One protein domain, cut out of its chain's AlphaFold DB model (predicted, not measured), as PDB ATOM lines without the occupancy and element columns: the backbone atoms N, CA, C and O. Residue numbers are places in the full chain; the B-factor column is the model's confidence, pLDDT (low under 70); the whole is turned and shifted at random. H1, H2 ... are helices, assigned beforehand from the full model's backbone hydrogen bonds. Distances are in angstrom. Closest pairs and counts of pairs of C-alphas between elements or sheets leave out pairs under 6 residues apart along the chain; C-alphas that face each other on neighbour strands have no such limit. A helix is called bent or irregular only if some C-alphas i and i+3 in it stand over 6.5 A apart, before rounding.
ATOM      1  N   LYS A   2      50.848 -45.029 -12.583       32.91
ATOM      2  CA  LYS A   2      50.071 -45.563 -11.439       32.91
ATOM      3  C   LYS A   2      50.149 -44.620 -10.232       32.91
ATOM      4  O   LYS A   2      49.132 -44.208  -9.719       32.91
ATOM      5  N   LYS A   3      51.340 -44.109  -9.898       32.22
ATOM      6  CA  LYS A   3      51.505 -43.075  -8.861       32.22
ATOM      7  C   LYS A   3      50.788 -41.751  -9.166       32.22
ATOM      8  O   LYS A   3      50.191 -41.207  -8.263       32.22
ATOM      9  N   LEU A   4      50.770 -41.255 -10.403       32.84
ATOM     10  CA  LEU A   4      50.075 -40.004 -10.766       32.84
ATOM     11  C   LEU A   4      48.542 -40.155 -10.761       32.84
ATOM     12  O   LEU A   4      47.850 -39.288 -10.240       32.84
ATOM     13  N   LEU A   5      48.021 -41.277 -11.269       37.69
ATOM     14  CA  LEU A   5      46.587 -41.586 -11.291       37.69
ATOM     15  C   LEU A   5      46.070 -41.964  -9.893       37.69
ATOM     16  O   LEU A   5      44.999 -41.527  -9.494       37.69
ATOM     17  N   THR A   6      46.845 -42.734  -9.120       35.66
ATOM     18  CA  THR A   6      46.508 -43.139  -7.744       35.66
ATOM     19  C   THR A   6      46.621 -41.973  -6.758       35.66
ATOM     20  O   THR A   6      45.818 -41.895  -5.835       35.66
ATOM     21  N   LEU A   7      47.558 -41.039  -6.950       29.73
ATOM     22  CA  LEU A   7      47.714 -39.856  -6.091       29.73
ATOM     23  C   LEU A   7      46.650 -38.791  -6.415       29.73
ATOM     24  O   LEU A   7      46.101 -38.194  -5.495       29.73
ATOM     25  N   ALA A   8      46.249 -38.662  -7.686       32.03
ATOM     26  CA  ALA A   8      45.089 -37.863  -8.087       32.03
ATOM     27  C   ALA A   8      43.750 -38.453  -7.593       32.03
ATOM     28  O   ALA A   8      42.888 -37.695  -7.149       32.03
ATOM     29  N   LEU A   9      43.588 -39.787  -7.593       33.72
ATOM     30  CA  LEU A   9      42.421 -40.457  -6.999       33.72
ATOM     31  C   LEU A   9      42.365 -40.251  -5.478       33.72
ATOM     32  O   LEU A   9      41.321 -39.886  -4.953       33.72
ATOM     33  N   ALA A  10      43.490 -40.432  -4.777       30.27
ATOM     34  CA  ALA A  10      43.553 -40.299  -3.322       30.27
ATOM     35  C   ALA A  10      43.272 -38.865  -2.836       30.27
ATOM     36  O   ALA A  10      42.624 -38.685  -1.809       30.27
ATOM     37  N   LEU A  11      43.713 -37.842  -3.577       30.14
ATOM     38  CA  LEU A  11      43.434 -36.435  -3.257       30.14
ATOM     39  C   LEU A  11      41.957 -36.067  -3.461       30.14
ATOM     40  O   LEU A  11      41.395 -35.299  -2.685       30.14
ATOM     41  N   VAL A  12      41.317 -36.657  -4.470       31.73
ATOM     42  CA  VAL A  12      39.895 -36.472  -4.777       31.73
ATOM     43  C   VAL A  12      38.989 -37.090  -3.705       31.73
ATOM     44  O   VAL A  12      38.009 -36.462  -3.306       31.73
ATOM     45  N   THR A  13      39.318 -38.281  -3.194       32.16
ATOM     46  CA  THR A  13      38.517 -38.945  -2.148       32.16
ATOM     47  C   THR A  13      38.659 -38.269  -0.778       32.16
ATOM     48  O   THR A  13      37.747 -38.357   0.036       32.16
ATOM     49  N   LEU A  14      39.770 -37.566  -0.523       32.69
ATOM     50  CA  LEU A  14      40.039 -36.875   0.749       32.69
ATOM     51  C   LEU A  14      39.493 -35.435   0.810       32.69
ATOM     52  O   LEU A  14      39.350 -34.895   1.903       32.69
ATOM     53  N   ALA A  15      39.174 -34.816  -0.333       29.62
ATOM     54  CA  ALA A  15      38.596 -33.466  -0.397       29.62
ATOM     55  C   ALA A  15      37.061 -33.434  -0.218       29.62
ATOM     56  O   ALA A  15      36.472 -32.360  -0.097       29.62
ATOM     57  N   VAL A  16      36.403 -34.599  -0.187       33.56
ATOM     58  CA  VAL A  16      34.969 -34.746   0.093       33.56
ATOM     59  C   VAL A  16      34.828 -35.154   1.561       33.56
ATOM     60  O   VAL A  16      35.071 -36.299   1.923       33.56
ATOM     61  N   PHE A  17      34.531 -34.171   2.409       38.62
ATOM     62  CA  PHE A  17      34.520 -34.235   3.874       38.62
ATOM     63  C   PHE A  17      33.961 -35.534   4.501       38.62
ATOM     64  O   PHE A  17      32.917 -36.026   4.065       38.62
ATOM     65  N   PRO A  18      34.539 -36.009   5.629       34.31
ATOM     66  CA  PRO A  18      33.803 -36.845   6.567       34.31
ATOM     67  C   PRO A  18      32.649 -36.012   7.140       34.31
ATOM     68  O   PRO A  18      32.847 -34.904   7.638       34.31
ATOM     69  N   VAL A  43      25.853  -8.346   5.291       54.81
ATOM     70  CA  VAL A  43      26.623  -9.343   6.070       54.81
ATOM     71  C   VAL A  43      26.550 -10.757   5.455       54.81
ATOM     72  O   VAL A  43      27.316 -11.652   5.815       54.81
ATOM     73  N   SER A  44      25.645 -10.979   4.495       63.31
ATOM     74  CA  SER A  44      25.407 -12.290   3.873       63.31
ATOM     75  C   SER A  44      26.178 -12.525   2.566       63.31
ATOM     76  O   SER A  44      26.165 -13.650   2.060       63.31
ATOM     77  N   ALA A  45      26.803 -11.509   1.971       84.00
ATOM     78  CA  ALA A  45      27.488 -11.661   0.687       84.00
ATOM     79  C   ALA A  45      28.896 -12.252   0.868       84.00
ATOM     80  O   ALA A  45      29.624 -11.858   1.776       84.00
ATOM     81  N   ALA A  46      29.303 -13.183  -0.002       88.62
ATOM     82  CA  ALA A  46      30.662 -13.729   0.017       88.62
ATOM     83  C   ALA A  46      31.715 -12.634  -0.232       88.62
ATOM     84  O   ALA A  46      31.492 -11.732  -1.054       88.62
ATOM     85  N   SER A  47      32.856 -12.725   0.458       90.75
ATOM     86  CA  SER A  47      33.900 -11.699   0.381       90.75
ATOM     87  C   SER A  47      34.534 -11.624  -1.021       90.75
ATOM     88  O   SER A  47      34.579 -12.628  -1.739       90.75
ATOM     89  N   PRO A  48      35.060 -10.456  -1.442       93.06
ATOM     90  CA  PRO A  48      35.770 -10.336  -2.718       93.06
ATOM     91  C   PRO A  48      36.986 -11.267  -2.820       93.06
ATOM     92  O   PRO A  48      37.225 -11.851  -3.874       93.06
ATOM     93  N   THR A  49      37.725 -11.442  -1.718       93.00
ATOM     94  CA  THR A  49      38.886 -12.342  -1.653       93.00
ATOM     95  C   THR A  49      38.469 -13.792  -1.855       93.00
ATOM     96  O   THR A  49      39.107 -14.505  -2.627       93.00
ATOM     97  N   PHE A  50      37.376 -14.223  -1.217       93.62
ATOM     98  CA  PHE A  50      36.825 -15.556  -1.432       93.62
ATOM     99  C   PHE A  50      36.437 -15.763  -2.899       93.62
ATOM    100  O   PHE A  50      36.871 -16.744  -3.496       93.62
ATOM    101  N   LYS A  51      35.701 -14.822  -3.508       94.62
ATOM    102  CA  LYS A  51      35.295 -14.913  -4.923       94.62
ATOM    103  C   LYS A  51      36.488 -15.048  -5.867       94.62
ATOM    104  O   LYS A  51      36.478 -15.907  -6.736       94.62
ATOM    105  N   ALA A  52      37.559 -14.283  -5.647       95.88
ATOM    106  CA  ALA A  52      38.763 -14.368  -6.474       95.88
ATOM    107  C   ALA A  52      39.414 -15.768  -6.470       95.88
ATOM    108  O   ALA A  52      39.999 -16.176  -7.473       95.88
ATOM    109  N   ILE A  53      39.310 -16.504  -5.357       92.81
ATOM    110  CA  ILE A  53      39.831 -17.875  -5.219       92.81
ATOM    111  C   ILE A  53      38.810 -18.908  -5.720       92.81
ATOM    112  O   ILE A  53      39.184 -19.923  -6.309       92.81
ATOM    113  N   HIS A  54      37.526 -18.652  -5.477       94.19
ATOM    114  CA  HIS A  54      36.417 -19.566  -5.733       94.19
ATOM    115  C   HIS A  54      35.978 -19.594  -7.204       94.19
ATOM    116  O   HIS A  54      35.819 -20.678  -7.764       94.19
ATOM    117  N   ASP A  55      35.853 -18.438  -7.858       94.62
ATOM    118  CA  ASP A  55      35.320 -18.321  -9.224       94.62
ATOM    119  C   ASP A  55      36.066 -19.204 -10.259       94.62
ATOM    120  O   ASP A  55      35.415 -19.799 -11.126       94.62
ATOM    121  N   PRO A  56      37.405 -19.384 -10.193       96.69
ATOM    122  CA  PRO A  56      38.126 -20.258 -11.123       96.69
ATOM    123  C   PRO A  56      37.855 -21.766 -10.965       96.69
ATOM    124  O   PRO A  56      38.214 -22.538 -11.862       96.69
ATOM    125  N   LEU A  57      37.264 -22.220  -9.850       93.25
ATOM    126  CA  LEU A  57      37.115 -23.648  -9.526       93.25
ATOM    127  C   LEU A  57      36.289 -24.409 -10.563       93.25
ATOM    128  O   LEU A  57      36.672 -25.503 -10.980       93.25
ATOM    129  N   GLU A  58      35.186 -23.814 -11.015       97.06
ATOM    130  CA  GLU A  58      34.305 -24.406 -12.024       97.06
ATOM    131  C   GLU A  58      35.043 -24.613 -13.355       97.06
ATOM    132  O   GLU A  58      34.913 -25.656 -14.002       97.06
ATOM    133  N   GLY A  59      35.860 -23.633 -13.755       96.81
ATOM    134  CA  GLY A  59      36.677 -23.712 -14.965       96.81
ATOM    135  C   GLY A  59      37.723 -24.823 -14.885       96.81
ATOM    136  O   GLY A  59      37.881 -25.588 -15.837       96.81
ATOM    137  N   LYS A  60      38.391 -24.961 -13.733       94.31
ATOM    138  CA  LYS A  60      39.364 -26.037 -13.485       94.31
ATOM    139  C   LYS A  60      38.711 -27.418 -13.555       94.31
ATOM    140  O   LYS A  60      39.239 -28.300 -14.229       94.31
ATOM    141  N   LEU A  61      37.546 -27.597 -12.929       93.94
ATOM    142  CA  LEU A  61      36.834 -28.874 -12.956       93.94
ATOM    143  C   LEU A  61      36.369 -29.239 -14.376       93.94
ATOM    144  O   LEU A  61      36.588 -30.364 -14.824       93.94
ATOM    145  N   LYS A  62      35.821 -28.273 -15.127       97.88
ATOM    146  CA  LYS A  62      35.449 -28.465 -16.542       97.88
ATOM    147  C   LYS A  62      36.635 -28.825 -17.429       97.88
ATOM    148  O   LYS A  62      36.479 -29.623 -18.351       97.88
ATOM    149  N   ALA A  63      37.810 -28.246 -17.181       95.88
ATOM    150  CA  ALA A  63      39.015 -28.579 -17.935       95.88
ATOM    151  C   ALA A  63      39.398 -30.057 -17.745       95.88
ATOM    152  O   ALA A  63      39.620 -30.757 -18.733       95.88
ATOM    153  N   ILE A  64      39.363 -30.551 -16.502       93.62
ATOM    154  CA  ILE A  64      39.622 -31.960 -16.160       93.62
ATOM    155  C   ILE A  64      38.621 -32.887 -16.873       93.62
ATOM    156  O   ILE A  64      39.023 -33.840 -17.545       93.62
ATOM    157  N   GLU A  65      37.322 -32.586 -16.790       96.25
ATOM    158  CA  GLU A  65      36.265 -33.344 -17.484       96.25
ATOM    159  C   GLU A  65      36.457 -33.339 -19.011       96.25
ATOM    160  O   GLU A  65      36.239 -34.351 -19.686       96.25
ATOM    161  N   GLY A  66      36.897 -32.203 -19.562       96.81
ATOM    162  CA  GLY A  66      37.190 -32.032 -20.980       96.81
ATOM    163  C   GLY A  66      38.349 -32.905 -21.457       96.81
ATOM    164  O   GLY A  66      38.235 -33.535 -22.513       96.81
ATOM    165  N   VAL A  67      39.431 -32.999 -20.677       92.44
ATOM    166  CA  VAL A  67      40.577 -33.876 -20.980       92.44
ATOM    167  C   VAL A  67      40.133 -35.339 -21.021       92.44
ATOM    168  O   VAL A  67      40.357 -36.017 -22.026       92.44
ATOM    169  N   LEU A  68      39.429 -35.811 -19.985       93.69
ATOM    170  CA  LEU A  68      38.945 -37.196 -19.904       93.69
ATOM    171  C   LEU A  68      38.001 -37.551 -21.057       93.69
ATOM    172  O   LEU A  68      38.182 -38.564 -21.737       93.69
ATOM    173  N   SER A  69      37.046 -36.666 -21.346       96.69
ATOM    174  CA  SER A  69      36.126 -36.826 -22.476       96.69
ATOM    175  C   SER A  69      36.864 -36.824 -23.820       96.69
ATOM    176  O   SER A  69      36.482 -37.532 -24.758       96.69
ATOM    177  N   GLY A  70      37.938 -36.040 -23.929       96.19
ATOM    178  CA  GLY A  70      38.829 -36.012 -25.083       96.19
ATOM    179  C   GLY A  70      39.536 -37.350 -25.303       96.19
ATOM    180  O   GLY A  70      39.499 -37.875 -26.418       96.19
ATOM    181  N   VAL A  71      40.112 -37.929 -24.246       92.75
ATOM    182  CA  VAL A  71      40.760 -39.251 -24.278       92.75
ATOM    183  C   VAL A  71      39.771 -40.331 -24.714       92.75
ATOM    184  O   VAL A  71      40.052 -41.096 -25.641       92.75
ATOM    185  N   GLU A  72      38.580 -40.370 -24.112       93.69
ATOM    186  CA  GLU A  72      37.564 -41.367 -24.458       93.69
ATOM    187  C   GLU A  72      37.079 -41.247 -25.901       93.69
ATOM    188  O   GLU A  72      36.789 -42.268 -26.529       93.69
ATOM    189  N   ARG A  73      36.997 -40.029 -26.443       97.44
ATOM    190  CA  ARG A  73      36.601 -39.799 -27.836       97.44
ATOM    191  C   ARG A  73      37.698 -40.208 -28.811       97.44
ATOM    192  O   ARG A  73      37.409 -40.874 -29.799       97.44
ATOM    193  N   ARG A  74      38.942 -39.801 -28.546       97.56
ATOM    194  CA  ARG A  74      40.081 -40.062 -29.439       97.56
ATOM    195  C   ARG A  74      40.573 -41.507 -29.370       97.56
ATOM    196  O   ARG A  74      41.244 -41.951 -30.294       97.56
ATOM    197  N   LYS A  75      40.263 -42.230 -28.287       97.56
ATOM    198  CA  LYS A  75      40.780 -43.578 -27.992       97.56
ATOM    199  C   LYS A  75      42.312 -43.650 -27.947       97.56
ATOM    200  O   LYS A  75      42.905 -44.715 -28.102       97.56
ATOM    201  N   ILE A  76      42.954 -42.516 -27.689       93.88
ATOM    202  CA  ILE A  76      44.397 -42.403 -27.525       93.88
ATOM    203  C   ILE A  76      44.705 -41.345 -26.464       93.88
ATOM    204  O   ILE A  76      44.085 -40.278 -26.452       93.88
ATOM    205  N   VAL A  77      45.644 -41.664 -25.575       92.62
ATOM    206  CA  VAL A  77      46.236 -40.737 -24.607       92.62
ATOM    207  C   VAL A  77      47.431 -40.078 -25.275       92.62
ATOM    208  O   VAL A  77      48.404 -40.758 -25.616       92.62
ATOM    209  N   VAL A  78      47.345 -38.766 -25.469       90.38
ATOM    210  CA  VAL A  78      48.419 -37.952 -26.045       90.38
ATOM    211  C   VAL A  78      49.175 -37.208 -24.951       90.38
ATOM    212  O   VAL A  78      48.760 -37.171 -23.796       90.38
ATOM    213  N   GLU A  79      50.290 -36.584 -25.314       86.81
ATOM    214  CA  GLU A  79      51.155 -35.880 -24.366       86.81
ATOM    215  C   GLU A  79      50.426 -34.796 -23.562       86.81
ATOM    216  O   GLU A  79      50.611 -34.702 -22.352       86.81
ATOM    217  N   ALA A  80      49.535 -34.038 -24.205       79.75
ATOM    218  CA  ALA A  80      48.742 -33.010 -23.536       79.75
ATOM    219  C   ALA A  80      47.826 -33.568 -22.425       79.75
ATOM    220  O   ALA A  80      47.476 -32.839 -21.500       79.75
ATOM    221  N   ASP A  81      47.459 -34.853 -22.491       85.00
ATOM    222  CA  ASP A  81      46.604 -35.505 -21.495       85.00
ATOM    223  C   ASP A  81      47.396 -35.932 -20.243       85.00
ATOM    224  O   ASP A  81      46.809 -36.177 -19.191       85.00
ATOM    225  N   VAL A  82      48.732 -36.009 -20.323       80.12
ATOM    226  CA  VAL A  82      49.601 -36.443 -19.209       80.12
ATOM    227  C   VAL A  82      49.606 -35.417 -18.068       80.12
ATOM    228  O   VAL A  82      49.779 -35.778 -16.903       80.12
ATOM    229  N   GLU A  83      49.302 -34.154 -18.379       83.00
ATOM    230  CA  GLU A  83      49.150 -33.068 -17.405       83.00
ATOM    231  C   GLU A  83      47.852 -33.158 -16.581       83.00
ATOM    232  O   GLU A  83      47.643 -32.356 -15.669       83.00
ATOM    233  N   LEU A  84      46.978 -34.139 -16.842       82.81
ATOM    234  CA  LEU A  84      45.729 -34.331 -16.098       82.81
ATOM    235  C   LEU A  84      45.960 -34.428 -14.581       82.81
ATOM    236  O   LEU A  84      45.239 -33.803 -13.807       82.81
ATOM    237  N   GLY A  85      46.990 -35.166 -14.151       79.12
ATOM    238  CA  GLY A  85      47.317 -35.306 -12.727       79.12
ATOM    239  C   GLY A  85      47.677 -33.968 -12.074       79.12
ATOM    240  O   GLY A  85      47.239 -33.685 -10.958       79.12
ATOM    241  N   LYS A  86      48.402 -33.109 -12.798       83.88
ATOM    242  CA  LYS A  86      48.729 -31.749 -12.357       83.88
ATOM    243  C   LYS A  86      47.475 -30.878 -12.270       83.88
ATOM    244  O   LYS A  86      47.283 -30.205 -11.264       83.88
ATOM    245  N   GLN A  87      46.589 -30.931 -13.267       81.06
ATOM    246  CA  GLN A  87      45.330 -30.174 -13.248       81.06
ATOM    247  C   GLN A  87      44.422 -30.584 -12.081       81.06
ATOM    248  O   GLN A  87      43.842 -29.722 -11.422       81.06
ATOM    249  N   MET A  88      44.331 -31.886 -11.785       82.12
ATOM    250  CA  MET A  88      43.586 -32.395 -10.627       82.12
ATOM    251  C   MET A  88      44.183 -31.907  -9.303       82.12
ATOM    252  O   MET A  88      43.435 -31.510  -8.411       82.12
ATOM    253  N   TYR A  89      45.514 -31.883  -9.190       83.75
ATOM    254  CA  TYR A  89      46.203 -31.336  -8.020       83.75
ATOM    255  C   TYR A  89      45.937 -29.832  -7.849       83.75
ATOM    256  O   TYR A  89      45.521 -29.398  -6.779       83.75
ATOM    257  N   GLU A  90      46.080 -29.038  -8.913       83.25
ATOM    258  CA  GLU A  90      45.795 -27.599  -8.879       83.25
ATOM    259  C   GLU A  90      44.332 -27.286  -8.534       83.25
ATOM    260  O   GLU A  90      44.047 -26.279  -7.886       83.25
ATOM    261  N   TYR A  91      43.393 -28.119  -8.985       87.56
ATOM    262  CA  TYR A  91      41.988 -28.015  -8.598       87.56
ATOM    263  C   TYR A  91      41.791 -28.304  -7.102       87.56
ATOM    264  O   TYR A  91      41.091 -27.549  -6.429       87.56
ATOM    265  N   ALA A  92      42.431 -29.349  -6.567       85.62
ATOM    266  CA  ALA A  92      42.353 -29.695  -5.149       85.62
ATOM    267  C   ALA A  92      42.948 -28.596  -4.246       85.62
ATOM    268  O   ALA A  92      42.309 -28.193  -3.273       85.62
ATOM    269  N   GLU A  93      44.118 -28.056  -4.598       86.81
ATOM    270  CA  GLU A  93      44.739 -26.925  -3.892       86.81
ATOM    271  C   GLU A  93      43.839 -25.681  -3.911       86.81
ATOM    272  O   GLU A  93      43.656 -25.025  -2.887       86.81
ATOM    273  N   ALA A  94      43.206 -25.381  -5.051       85.12
ATOM    274  CA  ALA A  94      42.274 -24.260  -5.148       85.12
ATOM    275  C   ALA A  94      41.012 -24.475  -4.289       85.12
ATOM    276  O   ALA A  94      40.565 -23.541  -3.622       85.12
ATOM    277  N   MET A  95      40.452 -25.693  -4.261       86.94
ATOM    278  CA  MET A  95      39.323 -26.039  -3.384       86.94
ATOM    279  C   MET A  95      39.693 -25.840  -1.911       86.94
ATOM    280  O   MET A  95      38.914 -25.261  -1.153       86.94
ATOM    281  N   LYS A  96      40.897 -26.268  -1.511       89.69
ATOM    282  CA  LYS A  96      41.414 -26.061  -0.154       89.69
ATOM    283  C   LYS A  96      41.572 -24.573   0.165       89.69
ATOM    284  O   LYS A  96      41.101 -24.126   1.204       89.69
ATOM    285  N   ALA A  97      42.182 -23.798  -0.728       85.31
ATOM    286  CA  ALA A  97      42.359 -22.362  -0.530       85.31
ATOM    287  C   ALA A  97      41.014 -21.626  -0.388       85.31
ATOM    288  O   ALA A  97      40.883 -20.734   0.450       85.31
ATOM    289  N   ALA A  98      39.999 -22.018  -1.168       84.94
ATOM    290  CA  ALA A  98      38.652 -21.464  -1.051       84.94
ATOM    291  C   ALA A  98      38.016 -21.797   0.310       84.94
ATOM    292  O   ALA A  98      37.416 -20.919   0.930       84.94
ATOM    293  N   PHE A  99      38.184 -23.031   0.796       90.50
ATOM    294  CA  PHE A  99      37.730 -23.436   2.127       90.50
ATOM    295  C   PHE A  99      38.417 -22.633   3.238       90.50
ATOM    296  O   PHE A  99      37.739 -22.040   4.076       90.50
ATOM    297  N   ASP A 100      39.751 -22.567   3.219       86.75
ATOM    298  CA  ASP A 100      40.541 -21.852   4.226       86.75
ATOM    299  C   ASP A 100      40.147 -20.368   4.281       86.75
ATOM    300  O   ASP A 100      39.982 -19.797   5.362       86.75
ATOM    301  N   GLN A 101      39.930 -19.742   3.118       91.81
ATOM    302  CA  GLN A 101      39.473 -18.357   3.051       91.81
ATOM    303  C   GLN A 101      38.038 -18.195   3.570       91.81
ATOM    304  O   GLN A 101      37.766 -17.240   4.292       91.81
ATOM    305  N   ALA A 102      37.125 -19.119   3.256       83.44
ATOM    306  CA  ALA A 102      35.762 -19.077   3.781       83.44
ATOM    307  C   ALA A 102      35.724 -19.226   5.312       83.44
ATOM    308  O   ALA A 102      34.982 -18.508   5.982       83.44
ATOM    309  N   MET A 103      36.562 -20.105   5.872       88.25
ATOM    310  CA  MET A 103      36.728 -20.256   7.320       88.25
ATOM    311  C   MET A 103      37.280 -18.980   7.956       88.25
ATOM    312  O   MET A 103      36.741 -18.508   8.956       88.25
ATOM    313  N   LYS A 104      38.302 -18.373   7.343       90.06
ATOM    314  CA  LYS A 104      38.860 -17.095   7.797       90.06
ATOM    315  C   LYS A 104      37.810 -15.979   7.799       90.06
ATOM    316  O   LYS A 104      37.689 -15.268   8.796       90.06
ATOM    317  N   ASP A 105      37.023 -15.854   6.728       85.38
ATOM    318  CA  ASP A 105      35.947 -14.859   6.631       85.38
ATOM    319  C   ASP A 105      34.902 -15.043   7.746       85.38
ATOM    320  O   ASP A 105      34.433 -14.061   8.330       85.38
ATOM    321  N   ALA A 106      34.557 -16.294   8.064       84.75
ATOM    322  CA  ALA A 106      33.604 -16.626   9.118       84.75
ATOM    323  C   ALA A 106      34.162 -16.363  10.525       84.75
ATOM    324  O   ALA A 106      33.447 -15.853  11.392       84.75
ATOM    325  N   GLU A 107      35.441 -16.653  10.764       84.12
ATOM    326  CA  GLU A 107      36.107 -16.314  12.022       84.12
ATOM    327  C   GLU A 107      36.170 -14.803  12.257       84.12
ATOM    328  O   GLU A 107      35.955 -14.338  13.379       84.12
ATOM    329  N   GLU A 108      36.472 -14.024  11.218       87.94
ATOM    330  CA  GLU A 108      36.480 -12.563  11.296       87.94
ATOM    331  C   GLU A 108      35.074 -12.014  11.581       87.94
ATOM    332  O   GLU A 108      34.930 -11.118  12.423       87.94
ATOM    333  N   ALA A 109      34.038 -12.605  10.976       86.19
ATOM    334  CA  ALA A 109      32.638 -12.307  11.288       86.19
ATOM    335  C   ALA A 109      32.314 -12.578  12.757       86.19
ATOM    336  O   ALA A 109      31.765 -11.709  13.437       86.19
ATOM    337  N   ALA A 110      32.722 -13.731  13.287       83.81
ATOM    338  CA  ALA A 110      32.506 -14.070  14.689       83.81
ATOM    339  C   ALA A 110      33.237 -13.102  15.640       83.81
ATOM    340  O   ALA A 110      32.625 -12.549  16.556       83.81
ATOM    341  N   LYS A 111      34.530 -12.838  15.399       89.00
ATOM    342  CA  LYS A 111      35.373 -11.965  16.243       89.00
ATOM    343  C   LYS A 111      34.905 -10.508  16.243       89.00
ATOM    344  O   LYS A 111      35.082  -9.806  17.234       89.00
ATOM    345  N   SER A 112      34.316 -10.045  15.144       85.88
ATOM    346  CA  SER A 112      33.881  -8.655  14.978       85.88
ATOM    347  C   SER A 112      32.396  -8.417  15.264       85.88
ATOM    348  O   SER A 112      31.922  -7.299  15.058       85.88
ATOM    349  N   GLN A 113      31.658  -9.440  15.719       80.75
ATOM    350  CA  GLN A 113      30.195  -9.403  15.853       80.75
ATOM    351  C   GLN A 113      29.498  -8.998  14.539       80.75
ATOM    352  O   GLN A 113      28.571  -8.192  14.534       80.75
ATOM    353  N   GLY A 114      29.989  -9.516  13.411       75.38
ATOM    354  CA  GLY A 114      29.443  -9.268  12.075       75.38
ATOM    355  C   GLY A 114      29.840  -7.930  11.446       75.38
ATOM    356  O   GLY A 114      29.382  -7.626  10.351       75.38
ATOM    357  N   LYS A 115      30.695  -7.128  12.096       77.25
ATOM    358  CA  LYS A 115      31.151  -5.831  11.556       77.25
ATOM    359  C   LYS A 115      32.229  -5.960  10.471       77.25
ATOM    360  O   LYS A 115      32.474  -5.002   9.744       77.25
ATOM    361  N   LYS A 116      32.929  -7.095  10.409       74.94
ATOM    362  CA  LYS A 116      33.984  -7.439   9.440       74.94
ATOM    363  C   LYS A 116      33.896  -8.927   9.104       74.94
ATOM    364  O   LYS A 116      33.516  -9.698   9.968       74.94
ATOM    365  N   GLY A 117      34.309  -9.341   7.912       77.25
ATOM    366  CA  GLY A 117      34.187 -10.740   7.480       77.25
ATOM    367  C   GLY A 117      32.773 -11.091   7.004       77.25
ATOM    368  O   GLY A 117      31.901 -10.227   6.923       77.25
ATOM    369  N   SER A 118      32.555 -12.355   6.638       80.75
ATOM    370  CA  SER A 118      31.276 -12.829   6.099       80.75
ATOM    371  C   SER A 118      31.080 -14.322   6.334       80.75
ATOM    372  O   SER A 118      31.966 -15.129   6.064       80.75
ATOM    373  N   VAL A 119      29.876 -14.708   6.764       86.12
ATOM    374  CA  VAL A 119      29.454 -16.123   6.807       86.12
ATOM    375  C   VAL A 119      28.959 -16.591   5.427       86.12
ATOM    376  O   VAL A 119      28.889 -17.787   5.152       86.12
ATOM    377  N   GLY A 120      28.669 -15.656   4.513       85.94
ATOM    378  CA  GLY A 120      28.230 -15.950   3.149       85.94
ATOM    379  C   GLY A 120      29.234 -16.780   2.349       85.94
ATOM    380  O   GLY A 120      28.824 -17.651   1.583       85.94
ATOM    381  N   SER A 121      30.537 -16.570   2.569       88.38
ATOM    382  CA  SER A 121      31.604 -17.337   1.912       88.38
ATOM    383  C   SER A 121      31.514 -18.839   2.219       88.38
ATOM    384  O   SER A 121      31.645 -19.652   1.308       88.38
ATOM    385  N   LEU A 122      31.203 -19.222   3.468       85.62
ATOM    386  CA  LEU A 122      31.029 -20.634   3.840       85.62
ATOM    387  C   LEU A 122      29.845 -21.274   3.126       85.62
ATOM    388  O   LEU A 122      29.967 -22.384   2.617       85.62
ATOM    389  N   ARG A 123      28.717 -20.562   3.044       85.75
ATOM    390  CA  ARG A 123      27.525 -21.073   2.363       85.75
ATOM    391  C   ARG A 123      27.782 -21.291   0.871       85.75
ATOM    392  O   ARG A 123      27.458 -22.349   0.344       85.75
ATOM    393  N   VAL A 124      28.414 -20.321   0.205       91.31
ATOM    394  CA  VAL A 124      28.773 -20.440  -1.219       91.31
ATOM    395  C   VAL A 124      29.768 -21.583  -1.445       91.31
ATOM    396  O   VAL A 124      29.624 -22.342  -2.408       91.31
ATOM    397  N   PHE A 125      30.754 -21.741  -0.555       88.62
ATOM    398  CA  PHE A 125      31.681 -22.869  -0.608       88.62
ATOM    399  C   PHE A 125      30.951 -24.209  -0.463       88.62
ATOM    400  O   PHE A 125      31.157 -25.093  -1.290       88.62
ATOM    401  N   GLU A 126      30.081 -24.357   0.540       85.50
ATOM    402  CA  GLU A 126      29.338 -25.595   0.799       85.50
ATOM    403  C   GLU A 126      28.470 -26.001  -0.400       85.50
ATOM    404  O   GLU A 126      28.526 -27.152  -0.842       85.50
ATOM    405  N   ASP A 127      27.716 -25.055  -0.970       88.31
ATOM    406  CA  ASP A 127      26.882 -25.295  -2.152       88.31
ATOM    407  C   ASP A 127      27.733 -25.748  -3.352       88.31
ATOM    408  O   ASP A 127      27.375 -26.686  -4.073       88.31
ATOM    409  N   THR A 128      28.907 -25.138  -3.531       88.25
ATOM    410  CA  THR A 128      29.845 -25.496  -4.606       88.25
ATOM    411  C   THR A 128      30.478 -26.862  -4.381       88.25
ATOM    412  O   THR A 128      30.535 -27.671  -5.306       88.25
ATOM    413  N   ALA A 129      30.916 -27.159  -3.158       85.62
ATOM    414  CA  ALA A 129      31.508 -28.441  -2.802       85.62
ATOM    415  C   ALA A 129      30.517 -29.589  -3.041       85.62
ATOM    416  O   ALA A 129      30.875 -30.581  -3.675       85.62
ATOM    417  N   LYS A 130      29.248 -29.415  -2.642       87.12
ATOM    418  CA  LYS A 130      28.166 -30.371  -2.932       87.12
ATOM    419  C   LYS A 130      27.942 -30.552  -4.433       87.12
ATOM    420  O   LYS A 130      27.801 -31.681  -4.906       87.12
ATOM    421  N   ALA A 131      27.929 -29.463  -5.202       89.62
ATOM    422  CA  ALA A 131      27.777 -29.538  -6.655       89.62
ATOM    423  C   ALA A 131      28.955 -30.274  -7.324       89.62
ATOM    424  O   ALA A 131      28.759 -31.082  -8.238       89.62
ATOM    425  N   HIS A 132      30.177 -30.027  -6.853       93.06
ATOM    426  CA  HIS A 132      31.393 -30.630  -7.388       93.06
ATOM    427  C   HIS A 132      31.557 -32.097  -6.980       93.06
ATOM    428  O   HIS A 132      32.068 -32.880  -7.777       93.06
ATOM    429  N   GLU A 133      31.080 -32.508  -5.804       88.69
ATOM    430  CA  GLU A 133      31.199 -33.884  -5.305       88.69
ATOM    431  C   GLU A 133      30.712 -34.921  -6.328       88.69
ATOM    432  O   GLU A 133      31.420 -35.875  -6.662       88.69
ATOM    433  N   LYS A 134      29.505 -34.724  -6.875       89.00
ATOM    434  CA  LYS A 134      28.923 -35.647  -7.861       89.00
ATOM    435  C   LYS A 134      29.785 -35.753  -9.122       89.00
ATOM    436  O   LYS A 134      29.936 -36.839  -9.679       89.00
ATOM    437  N   ARG A 135      30.341 -34.630  -9.576       93.38
ATOM    438  CA  ARG A 135      31.170 -34.550 -10.787       93.38
ATOM    439  C   ARG A 135      32.524 -35.204 -10.580       93.38
ATOM    440  O   ARG A 135      32.959 -35.990 -11.411       93.38
ATOM    441  N   VAL A 136      33.129 -34.972  -9.422       90.69
ATOM    442  CA  VAL A 136      34.383 -35.596  -9.002       90.69
ATOM    443  C   VAL A 136      34.246 -37.126  -8.902       90.69
ATOM    444  O   VAL A 136      35.106 -37.851  -9.401       90.69
ATOM    445  N   LYS A 137      33.122 -37.642  -8.385       86.69
ATOM    446  CA  LYS A 137      32.796 -39.086  -8.443       86.69
ATOM    447  C   LYS A 137      32.652 -39.604  -9.885       86.69
ATOM    448  O   LYS A 137      33.057 -40.726 -10.198       86.69
ATOM    449  N   GLY A 138      32.095 -38.782 -10.777       88.88
ATOM    450  CA  GLY A 138      32.037 -39.063 -12.214       88.88
ATOM    451  C   GLY A 138      33.427 -39.175 -12.846       88.88
ATOM    452  O   GLY A 138      33.708 -40.162 -13.521       88.88
ATOM    453  N   ILE A 139      34.315 -38.223 -12.549       90.44
ATOM    454  CA  ILE A 139      35.726 -38.203 -12.969       90.44
ATOM    455  C   ILE A 139      36.454 -39.467 -12.509       90.44
ATOM    456  O   ILE A 139      37.164 -40.088 -13.302       90.44
ATOM    457  N   GLU A 140      36.263 -39.893 -11.257       88.62
ATOM    458  CA  GLU A 140      36.854 -41.134 -10.746       88.62
ATOM    459  C   GLU A 140      36.385 -42.352 -11.556       88.62
ATOM    460  O   GLU A 140      37.194 -43.171 -12.000       88.62
ATOM    461  N   THR A 141      35.074 -42.453 -11.791       93.06
ATOM    462  CA  THR A 141      34.478 -43.546 -12.570       93.06
ATOM    463  C   THR A 141      35.008 -43.561 -14.006       93.06
ATOM    464  O   THR A 141      35.406 -44.611 -14.515       93.06
ATOM    465  N   GLN A 142      35.076 -42.393 -14.647       89.56
ATOM    466  CA  GLN A 142      35.594 -42.228 -16.004       89.56
ATOM    467  C   GLN A 142      37.087 -42.580 -16.082       89.56
ATOM    468  O   GLN A 142      37.515 -43.281 -16.995       89.56
ATOM    469  N   THR A 143      37.874 -42.195 -15.077       89.69
ATOM    470  CA  THR A 143      39.301 -42.534 -14.990       89.69
ATOM    471  C   THR A 143      39.515 -44.046 -14.887       89.69
ATOM    472  O   THR A 143      40.340 -44.595 -15.618       89.69
ATOM    473  N   LYS A 144      38.726 -44.753 -14.063       92.00
ATOM    474  CA  LYS A 144      38.760 -46.228 -13.974       92.00
ATOM    475  C   LYS A 144      38.357 -46.899 -15.291       92.00
ATOM    476  O   LYS A 144      38.947 -47.909 -15.676       92.00
ATOM    477  N   SER A 145      37.371 -46.337 -15.992       93.94
ATOM    478  CA  SER A 145      36.964 -46.797 -17.328       93.94
ATOM    479  C   SER A 145      38.112 -46.668 -18.335       93.94
ATOM    480  O   SER A 145      38.460 -47.648 -19.001       93.94
ATOM    481  N   ILE A 146      38.770 -45.505 -18.386       89.81
ATOM    482  CA  ILE A 146      39.939 -45.262 -19.246       89.81
ATOM    483  C   ILE A 146      41.097 -46.194 -18.881       89.81
ATOM    484  O   ILE A 146      41.706 -46.773 -19.777       89.81
ATOM    485  N   GLU A 147      41.386 -46.395 -17.593       93.00
ATOM    486  CA  GLU A 147      42.419 -47.330 -17.132       93.00
ATOM    487  C   GLU A 147      42.132 -48.762 -17.617       93.00
ATOM    488  O   GLU A 147      43.008 -49.420 -18.183       93.00
ATOM    489  N   SER A 148      40.890 -49.236 -17.470       94.19
ATOM    490  CA  SER A 148      40.475 -50.552 -17.975       94.19
ATOM    491  C   SER A 148      40.607 -50.652 -19.499       94.19
ATOM    492  O   SER A 148      41.062 -51.671 -20.022       94.19
ATOM    493  N   ALA A 149      40.244 -49.591 -20.218       91.50
ATOM    494  CA  ALA A 149      40.337 -49.525 -21.669       91.50
ATOM    495  C   ALA A 149      41.793 -49.485 -22.169       91.50
ATOM    496  O   ALA A 149      42.118 -50.145 -23.155       91.50
ATOM    497  N   LEU A 150      42.688 -48.786 -21.459       93.44
ATOM    498  CA  LEU A 150      44.135 -48.814 -21.692       93.44
ATOM    499  C   LEU A 150      44.688 -50.226 -21.507       93.44
ATOM    500  O   LEU A 150      45.375 -50.739 -22.384       93.44
ATOM    501  N   LYS A 151      44.333 -50.882 -20.395       96.00
ATOM    502  CA  LYS A 151      44.755 -52.255 -20.091       96.00
ATOM    503  C   LYS A 151      44.371 -53.248 -21.193       96.00
ATOM    504  O   LYS A 151      45.180 -54.103 -21.553       96.00
ATOM    505  N   LYS A 152      43.164 -53.097 -21.743       97.44
ATOM    506  CA  LYS A 152      42.613 -53.903 -22.847       97.44
ATOM    507  C   LYS A 152      43.059 -53.440 -24.238       97.44
ATOM    508  O   LYS A 152      42.690 -54.058 -25.232       97.44
ATOM    509  N   GLY A 153      43.818 -52.348 -24.334       94.50
ATOM    510  CA  GLY A 153      44.296 -51.791 -25.601       94.50
ATOM    511  C   GLY A 153      43.218 -51.150 -26.480       94.50
ATOM    512  O   GLY A 153      43.496 -50.830 -27.637       94.50
ATOM    513  N   THR A 154      41.998 -50.953 -25.968       97.56
ATOM    514  CA  THR A 154      40.928 -50.229 -26.680       97.56
ATOM    515  C   THR A 154      41.138 -48.718 -26.633       97.56
ATOM    516  O   THR A 154      40.667 -48.006 -27.518       97.56
ATOM    517  N   ILE A 155      41.875 -48.237 -25.630       94.62
ATOM    518  CA  ILE A 155      42.554 -46.942 -25.643       94.62
ATOM    519  C   ILE A 155      44.055 -47.223 -25.714       94.62
ATOM    520  O   ILE A 155      44.549 -48.127 -25.041       94.62
ATOM    521  N   LYS A 156      44.786 -46.473 -26.538       94.19
ATOM    522  CA  LYS A 156      46.243 -46.620 -26.691       94.19
ATOM    523  C   LYS A 156      46.984 -45.439 -26.071       94.19
ATOM    524  O   LYS A 156      46.417 -44.363 -25.913       94.19
ATOM    525  N   LEU A 157      48.255 -45.628 -25.744       93.06
ATOM    526  CA  LEU A 157      49.164 -44.516 -25.474       93.06
ATOM    527  C   LEU A 157      49.896 -44.145 -26.752       93.06
ATOM    528  O   LEU A 157      50.347 -45.026 -27.483       93.06
ATOM    529  N   ASP A 158      49.995 -42.847 -27.012       92.38
ATOM    530  CA  ASP A 158      50.722 -42.356 -28.169       92.38
ATOM    531  C   ASP A 158      52.236 -42.573 -28.015       92.38
ATOM    532  O   ASP A 158      52.788 -42.560 -26.906       92.38
TER     533      ASP A 158
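AT A GLANCE: This is residues 2 to 18 and 43 to 158 of the 309 residues of an uncharacterized protein of Candidatus Methylomirabilis oxyfera (UniProt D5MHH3). This is a long, loose rod of helices running nearly along one axis: H4 and H5 lie antiparallel, shifted along each other, with H2 and then H3 in succession along one side and the short H1 on the opposite side. H1, H3, H4 and H5 form an up-and-down bundle, each running against the one before it. The printed part has 133 residues with five named helices, H1 to H5 in order, and no named strand; its class is all helix. The radius of gyration of the C-alphas is 17.7 A, and the spans are 61 by 25 by 21 A.

IN THESE COORDINATES: Find C-alpha 120 at (28.230, -15.950, 3.149); from there H5 runs 46.2 A to residue 151, with a kink of 31 degrees near residue 132. It is neither bent nor irregular, but only just: C-alphas 131 and 134 are 6.3 A apart. H4, residues 84 to 111, is 40.7 A long, and H3, residues 56 to 74, 27.0 A. H2 is residues 48 to 54, and H1, residues 2 to 14, begins at (50.071, -45.563, -11.439).

HOW THE PARTS SIT: Start at the hub, H4, whose residues 98 to 106 alone touch H5; the closest C-alphas, of Ala 102 and Ser 121, are 4.9 A apart in this helical hairpin, at a shallow tilt of 16 degrees. H3 touches H4, closest at C-alphas 60 and 91, 5.9 A. H2 touches H4 at His 54 and Ala 98, their closest C-alphas, 5.5 A. H1 touches H4 at Ala 8 and Gly 85, their closest C-alphas, 5.7 A, and is apart from H3. Every O i to N i+4 pair is within hydrogen-bond range in H1 to H4, and 26 of 28 in H5.

THE WHOLE: Residues 19 to 42 are cut out, leaving 28.4 A between C-alphas 18 and 43. Residues 76 to 77 pair parallel with 156 to 157. Residues 2 to 18 and 43 to 44 have pLDDT under 70.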